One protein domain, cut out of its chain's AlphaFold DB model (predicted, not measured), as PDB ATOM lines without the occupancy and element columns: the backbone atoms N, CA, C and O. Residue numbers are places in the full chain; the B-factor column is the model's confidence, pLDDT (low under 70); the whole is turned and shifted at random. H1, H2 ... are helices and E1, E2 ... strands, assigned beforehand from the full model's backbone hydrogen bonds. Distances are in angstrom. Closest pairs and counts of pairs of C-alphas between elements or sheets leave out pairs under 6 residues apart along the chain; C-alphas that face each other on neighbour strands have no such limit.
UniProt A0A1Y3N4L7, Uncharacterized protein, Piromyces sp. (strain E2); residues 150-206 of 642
ATOM      1  N   ASP A 150      24.790  24.613 -40.162       91.94
ATOM      2  CA  ASP A 150      25.964  24.113 -40.866       91.94
ATOM      3  C   ASP A 150      26.898  25.282 -41.211       91.94
ATOM      4  O   ASP A 150      26.487  26.445 -41.315       91.94
ATOM      5  N   THR A 151      28.178  24.964 -41.368       89.44
ATOM      6  CA  THR A 151      29.198  25.902 -41.833       89.44
ATOM      7  C   THR A 151      29.213  25.907 -43.357       89.44
ATOM      8  O   THR A 151      29.459  24.881 -43.988       89.44
ATOM      9  N   LEU A 152      28.960  27.069 -43.953       90.62
ATOM     10  CA  LEU A 152      28.954  27.289 -45.392       90.62
ATOM     11  C   LEU A 152      30.151  28.123 -45.836       90.62
ATOM     12  O   LEU A 152      30.725  28.901 -45.072       90.62
ATOM     13  N   TYR A 153      30.484  27.984 -47.119       87.38
ATOM     14  CA  TYR A 153      31.559  28.720 -47.764       87.38
ATOM     15  C   TYR A 153      31.011  29.526 -48.939       87.38
ATOM     16  O   TYR A 153      30.363  28.987 -49.840       87.38
ATOM     17  N   GLU A 154      31.300  30.823 -48.965       84.81
ATOM     18  CA  GLU A 154      31.070  31.635 -50.157       84.81
ATOM     19  C   GLU A 154      32.110  31.283 -51.227       84.81
ATOM     20  O   GLU A 154      33.314  31.233 -50.952       84.81
ATOM     21  N   LYS A 155      31.653  31.056 -52.468       78.25
ATOM     22  CA  LYS A 155      32.566  30.883 -53.604       78.25
ATOM     23  C   LYS A 155      33.418  32.146 -53.768       78.25
ATOM     24  O   LYS A 155      32.844  33.238 -53.811       78.25
ATOM     25  N   PRO A 156      34.747  32.021 -53.912       73.06
ATOM     26  CA  PRO A 156      35.597  33.173 -54.168       73.06
ATOM     27  C   PRO A 156      35.198  33.843 -55.493       73.06
ATOM     28  O   PRO A 156      34.932  33.177 -56.496       73.06
ATOM     29  N   PHE A 157      35.141  35.176 -55.501       55.78
ATOM     30  CA  PHE A 157      34.900  35.981 -56.698       55.78
ATOM     31  C   PHE A 157      35.909  37.131 -56.727       55.78
ATOM     32  O   PHE A 157      35.845  38.004 -55.871       55.78
ATOM     33  N   LEU A 158      36.813  37.137 -57.718       50.53
ATOM     34  CA  LEU A 158      37.825  38.187 -57.941       50.53
ATOM     35  C   LEU A 158      38.670  38.517 -56.688       50.53
ATOM     36  O   LEU A 158      38.403  39.485 -55.983       50.53
ATOM     37  N   ASP A 159      39.723  37.729 -56.451       51.38
ATOM     38  CA  ASP A 159      40.776  37.954 -55.439       51.38
ATOM     39  C   ASP A 159      40.332  37.955 -53.955       51.38
ATOM     40  O   ASP A 159      41.126  38.283 -53.072       51.38
ATOM     41  N   THR A 160      39.091  37.570 -53.630       54.56
ATOM     42  CA  THR A 160      38.632  37.451 -52.234       54.56
ATOM     43  C   THR A 160      38.676  36.010 -51.732       54.56
ATOM     44  O   THR A 160      38.151  35.115 -52.391       54.56
ATOM     45  N   VAL A 161      39.214  35.807 -50.526       62.38
ATOM     46  CA  VAL A 161      39.199  34.521 -49.803       62.38
ATOM     47  C   VAL A 161      37.758  34.028 -49.631       62.38
ATOM     48  O   VAL A 161      36.862  34.840 -49.379       62.38
ATOM     49  N   SER A 162      37.529  32.714 -49.739       70.81
ATOM     50  CA  SER A 162      36.226  32.126 -49.410       70.81
ATOM     51  C   SER A 162      35.864  32.480 -47.972       70.81
ATOM     52  O   SER A 162      36.611  32.160 -47.045       70.81
ATOM     53  N   LYS A 163      34.734  33.154 -47.781       80.50
ATOM     54  CA  LYS A 163      34.248  33.482 -46.445       80.50
ATOM     55  C   LYS A 163      33.498  32.294 -45.878       80.50
ATOM     56  O   LYS A 163      32.586  31.773 -46.516       80.50
ATOM     57  N   GLU A 164      33.901  31.899 -44.683       84.38
ATOM     58  CA  GLU A 164      33.176  30.945 -43.863       84.38
ATOM     59  C   GLU A 164      32.069  31.678 -43.101       84.38
ATOM     60  O   GLU A 164      32.303  32.746 -42.525       84.38
ATOM     61  N   TYR A 165      30.860  31.125 -43.103       88.00
ATOM     62  CA  TYR A 165      29.756  31.624 -42.290       88.00
ATOM     63  C   TYR A 165      28.852  30.475 -41.851       88.00
ATOM     64  O   TYR A 165      28.674  29.492 -42.563       88.00
ATOM     65  N   THR A 166      28.260  30.593 -40.666       89.38
ATOM     66  CA  THR A 166      27.268  29.625 -40.187       89.38
ATOM     67  C   THR A 166      25.886  30.021 -40.687       89.38
ATOM     68  O   THR A 166      25.466  31.166 -40.508       89.38
ATOM     69  N   HIS A 167      25.157  29.069 -41.264       93.69
ATOM     70  CA  HIS A 167      23.765  29.246 -41.658       93.69
ATOM     71  C   HIS A 167      22.889  28.217 -40.940       93.69
ATOM     72  O   HIS A 167      23.210  27.032 -40.893       93.69
ATOM     73  N   CYS A 168      21.787  28.682 -40.351       94.38
ATOM     74  CA  CYS A 168      20.840  27.851 -39.616       94.38
ATOM     75  C   CYS A 168      19.502  27.814 -40.349       94.38
ATOM     76  O   CYS A 168      18.949  28.861 -40.680       94.38
ATOM     77  N   GLY A 169      18.955  26.619 -40.546       95.31
ATOM     78  CA  GLY A 169      17.670  26.414 -41.204       95.31
ATOM     79  C   GLY A 169      17.130  25.010 -40.964       95.31
ATOM     80  O   GLY A 169      17.510  24.335 -40.015       95.31
ATOM     81  N   ARG A 170      16.231  24.554 -41.826       95.88
ATOM     82  CA  ARG A 170      15.679  23.196 -41.808       95.88
ATOM     83  C   ARG A 170      16.745  22.167 -42.150       95.88
ATOM     84  O   ARG A 170      17.647  22.442 -42.944       95.88
ATOM     85  N   ALA A 171      16.625  20.982 -41.564       94.25
ATOM     86  CA  ALA A 171      17.572  19.903 -41.785       94.25
ATOM     87  C   ALA A 171      17.426  19.286 -43.186       94.25
ATOM     88  O   ALA A 171      16.383  19.378 -43.837       94.25
ATOM     89  N   VAL A 172      18.482  18.608 -43.637       92.25
ATOM     90  CA  VAL A 172      18.487  17.836 -44.888       92.25
ATOM     91  C   VAL A 172      17.325  16.832 -44.893       92.25
ATOM     92  O   VAL A 172      17.100  16.129 -43.908       92.25
ATOM     93  N   GLY A 173      16.577  16.769 -45.998       91.56
ATOM     94  CA  GLY A 173      15.393  15.912 -46.139       91.56
ATOM     95  C   GLY A 173      14.057  16.568 -45.760       91.56
ATOM     96  O   GLY A 173      13.001  16.020 -46.084       91.56
ATOM     97  N   GLU A 174      14.063  17.750 -45.139       94.44
ATOM     98  CA  GLU A 174      12.838  18.511 -44.875       94.44
ATOM     99  C   GLU A 174      12.302  19.213 -46.123       94.44
ATOM    100  O   GLU A 174      13.059  19.680 -46.968       94.44
ATOM    101  N   SER A 175      10.979  19.355 -46.224       95.19
ATOM    102  CA  SER A 175      10.361  20.149 -47.290       95.19
ATOM    103  C   SER A 175      10.743  21.628 -47.189       95.19
ATOM    104  O   SER A 175      10.713  22.190 -46.090       95.19
ATOM    105  N   CYS A 176      10.977  22.283 -48.320       96.44
ATOM    106  CA  CYS A 176      11.334  23.699 -48.412       96.44
ATOM    107  C   CYS A 176      10.707  24.354 -49.648       96.44
ATOM    108  O   CYS A 176      10.304  23.682 -50.600       96.44
ATOM    109  N   THR A 177      10.618  25.684 -49.634       97.06
ATOM    110  CA  THR A 177      10.197  26.483 -50.798       97.06
ATOM    111  C   THR A 177      11.288  27.405 -51.329       97.06
ATOM    112  O   THR A 177      11.186  27.890 -52.457       97.06
ATOM    113  N   LYS A 178      12.324  27.662 -50.524       96.81
ATOM    114  CA  LYS A 178      13.455  28.537 -50.843       96.81
ATOM    115  C   LYS A 178      14.723  28.008 -50.191       96.81
ATOM    116  O   LYS A 178      14.659  27.421 -49.117       96.81
ATOM    117  N   ASN A 179      15.859  28.301 -50.814       95.62
ATOM    118  CA  ASN A 179      17.194  27.953 -50.330       95.62
ATOM    119  C   ASN A 179      17.436  28.376 -48.879       95.62
ATOM    120  O   ASN A 179      17.756  27.530 -48.052       95.62
ATOM    121  N   SER A 180      17.114  29.629 -48.551       95.38
ATOM    122  CA  SER A 180      17.335  30.208 -47.221       95.38
ATOM    123  C   SER A 180      16.518  29.556 -46.099       95.38
ATOM    124  O   SER A 180      16.671  29.916 -44.939       95.38
ATOM    125  N   GLU A 181      15.580  28.660 -46.423       95.94
ATOM    126  CA  GLU A 181      14.871  27.866 -45.417       95.94
ATOM    127  C   GLU A 181      15.699  26.673 -44.933       95.94
ATOM    128  O   GLU A 181      15.348  26.107 -43.905       95.94
ATOM    129  N   CYS A 182      16.752  26.276 -45.646       96.44
ATOM    130  CA  CYS A 182      17.550  25.077 -45.395       96.44
ATOM    131  C   CYS A 182      18.884  25.418 -44.736       96.44
ATOM    132  O   CYS A 182      19.463  26.464 -45.014       96.44
ATOM    133  N   SER A 183      19.412  24.524 -43.901       94.88
ATOM    134  CA  SER A 183      20.685  24.747 -43.206       94.88
ATOM    135  C   SER A 183      21.855  24.987 -44.170       94.88
ATOM    136  O   SER A 183      22.620  25.924 -43.969       94.88
ATOM    137  N   PHE A 184      21.897  24.255 -45.286       93.81
ATOM    138  CA  PHE A 184      22.897  24.415 -46.348       93.81
ATOM    139  C   PHE A 184      22.588  25.506 -47.393       93.81
ATOM    140  O   PHE A 184      23.240  25.555 -48.433       93.81
ATOM    141  N   ASP A 185      21.577  26.350 -47.157       95.19
ATOM    142  CA  ASP A 185      21.088  27.350 -48.123       95.19
ATOM    143  C   ASP A 185      20.800  26.748 -49.517       95.19
ATOM    144  O   ASP A 185      21.078  27.329 -50.570       95.19
ATOM    145  N   ASN A 186      20.251  25.528 -49.540       95.62
ATOM    146  CA  ASN A 186      19.919  24.821 -50.772       95.62
ATOM    147  C   ASN A 186      18.610  24.026 -50.655       95.62
ATOM    148  O   ASN A 186      18.503  23.072 -49.881       95.62
ATOM    149  N   CYS A 187      17.628  24.417 -51.465       96.75
ATOM    150  CA  CYS A 187      16.337  23.761 -51.596       96.75
ATOM    151  C   CYS A 187      16.222  23.128 -52.987       96.75
ATOM    152  O   CYS A 187      15.848  23.795 -53.955       96.75
ATOM    153  N   ASP A 188      16.522  21.835 -53.087       96.19
ATOM    154  CA  ASP A 188      16.483  21.095 -54.345       96.19
ATOM    155  C   ASP A 188      15.201  20.262 -54.447       96.19
ATOM    156  O   ASP A 188      14.849  19.499 -53.551       96.19
ATOM    157  N   ASN A 189      14.460  20.424 -55.544       96.00
ATOM    158  CA  ASN A 189      13.191  19.726 -55.785       96.00
ATOM    159  C   ASN A 189      12.166  19.832 -54.629       96.00
ATOM    160  O   ASN A 189      11.350  18.934 -54.418       96.00
ATOM    161  N   GLY A 190      12.183  20.952 -53.896       96.00
ATOM    162  CA  GLY A 190      11.293  21.202 -52.757       96.00
ATOM    163  C   GLY A 190      11.707  20.501 -51.460       96.00
ATOM    164  O   GLY A 190      10.892  20.423 -50.539       96.00
ATOM    165  N   ILE A 191      12.940  19.988 -51.382       96.50
ATOM    166  CA  ILE A 191      13.528  19.340 -50.206       96.50
ATOM    167  C   ILE A 191      14.909  19.954 -49.915       96.50
ATOM    168  O   ILE A 191      15.667  20.273 -50.829       96.50
ATOM    169  N   CYS A 192      15.251  20.138 -48.642       95.94
ATOM    170  CA  CYS A 192      16.564  20.629 -48.245       95.94
ATOM    171  C   CYS A 192      17.657  19.615 -48.592       95.94
ATOM    172  O   CYS A 192      17.573  18.449 -48.195       95.94
ATOM    173  N   SER A 193      18.678  20.073 -49.315       94.06
ATOM    174  CA  SER A 193      19.804  19.265 -49.791       94.06
ATOM    175  C   SER A 193      21.104  19.707 -49.127       94.06
ATOM    176  O   SER A 193      21.291  20.884 -48.840       94.06
ATOM    177  N   ASP A 194      22.011  18.757 -48.917       90.69
ATOM    178  CA  ASP A 194      23.389  18.981 -48.470       90.69
ATOM    179  C   ASP A 194      24.345  19.363 -49.611       90.69
ATOM    180  O   ASP A 194      25.536  19.561 -49.382       90.69
ATOM    181  N   SER A 195      23.857  19.498 -50.848       87.12
ATOM    182  CA  SER A 195      24.684  19.935 -51.967       87.12
ATOM    183  C   SER A 195      25.031  21.418 -51.816       87.12
ATOM    184  O   SER A 195      24.194  22.290 -52.028       87.12
ATOM    185  N   HIS A 196      26.275  21.713 -51.458       84.12
ATOM    186  CA  HIS A 196      26.792  23.072 -51.338       84.12
ATOM    187  C   HIS A 196      28.231  23.139 -51.854       84.12
ATOM    188  O   HIS A 196      28.859  22.125 -52.171       84.12
ATOM    189  N   TYR A 197      28.751  24.356 -51.995       81.31
ATOM    190  CA  TYR A 197      30.152  24.543 -52.342       81.31
ATOM    191  C   TYR A 197      31.038  24.165 -51.152       81.31
ATOM    192  O   TYR A 197      31.007  24.824 -50.116       81.31
ATOM    193  N   VAL A 198      31.844  23.124 -51.340       79.56
ATOM    194  CA  VAL A 198      32.934  22.754 -50.437       79.56
ATOM    195  C   VAL A 198      34.233  23.205 -51.109       79.56
ATOM    196  O   VAL A 198      34.505  22.737 -52.218       79.56
ATOM    197  N   PRO A 199      35.020  24.110 -50.499       72.94
ATOM    198  CA  PRO A 199      36.304  24.519 -51.050       72.94
ATOM    199  C   PRO A 199      37.195  23.294 -51.244       72.94
ATOM    200  O   PRO A 199      37.385  22.510 -50.310       72.94
ATOM    201  N   SER A 200      37.756  23.132 -52.438       70.12
ATOM    202  CA  SER A 200      38.808  22.144 -52.656       70.12
ATOM    203  C   SER A 200      40.076  22.548 -51.898       70.12
ATOM    204  O   SER A 200      40.248  23.710 -51.517       70.12
ATOM    205  N   GLU A 201      41.012  21.611 -51.705       55.72
ATOM    206  CA  GLU A 201      42.351  21.973 -51.223       55.72
ATOM    207  C   GLU A 201      42.962  23.071 -52.113       55.72
ATOM    208  O   GLU A 201      43.543  24.014 -51.594       55.72
ATOM    209  N   TYR A 202      42.712  23.048 -53.428       55.12
ATOM    210  CA  TYR A 202      43.130  24.108 -54.352       55.12
ATOM    211  C   TYR A 202      42.490  25.473 -54.069       55.12
ATOM    212  O   TYR A 202      43.191  26.476 -54.146       55.12
ATOM    213  N   ASP A 203      41.213  25.536 -53.686       53.53
ATOM    214  CA  ASP A 203      40.540  26.803 -53.353       53.53
ATOM    215  C   ASP A 203      41.046  27.384 -52.021       53.53
ATOM    216  O   ASP A 203      41.067  28.601 -51.834       53.53
ATOM    217  N   ARG A 204      41.517  26.524 -51.102       51.34
ATOM    218  CA  ARG A 204      42.263  26.952 -49.903       51.34
ATOM    219  C   ARG A 204      43.701  27.372 -50.238       51.34
ATOM    220  O   ARG A 204      44.267  28.210 -49.540       51.34
ATOM    221  N   PHE A 205      44.281  26.814 -51.303       45.34
ATOM    222  CA  PHE A 205      45.640  27.083 -51.784       45.34
ATOM    223  C   PHE A 205      45.734  28.194 -52.847       45.34
ATOM    224  O   PHE A 205      46.844  28.633 -53.131       45.34
ATOM    225  N   GLU A 206      44.638  28.751 -53.379       41.06
ATOM    226  CA  GLU A 206      44.687  29.975 -54.213       41.06
ATOM    227  C   GLU A 206      45.086  31.234 -53.410       41.06
ATOM    228  O   GLU A 206      45.297  32.311 -53.960       41.06
TER     229      GLU A 206
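Overview. This is residues 150 to 206 of the 642 residues of an uncharacterized protein of Piromyces sp. (strain E2) (UniProt A0A1Y3N4L7). A rod with little regular structure: a small hairpin of E1 and E2, a coiled head of loops in residues 170 to 193 at one end, and a strand-like run from 194 to 200 leading back along the rod to the short helix H1 at the other end. The 57 printed residues hold E1, E2 and H1 in that order, 15 residues in named elements, class mixed; the sheet E1 - E2 is antiparallel. The whole is only just loose, close to compact, with a radius of gyration of the C-alphas of 12.5 A and spans of 36 by 17 by 15 A.

Arrangement. E1, residues 150 to 153, and E2, residues 164 to 169, form a hairpin, antiparallel at 137 degrees. C-alphas 151 and 166 face each other at 4.5 A; N 152 and O 165 are within hydrogen-bond range at 2.8 A. Residues 187 to 188 pair antiparallel with 191 to 192. H1, residues 201 to 205, is apart from E1; its O i to N i+4 pair is within hydrogen-bond range.

Along the chain. E1 begins at C-alpha 150 (25.964, 24.113, -40.866) and measures 10.0 A, E2 16.4 A. H1, 6.1 A, ends at C-alpha 205 (45.640, 27.083, -51.784).

Size, cuts and confidence. The C-alphas of Ser 175 and Glu 206 are the two farthest apart, 36.4 A. The printed part has no cut; the link E2 to H1 is long, 31 residues. In this model pLDDT is under 70 at residues 157 to 161 and 201 to 206.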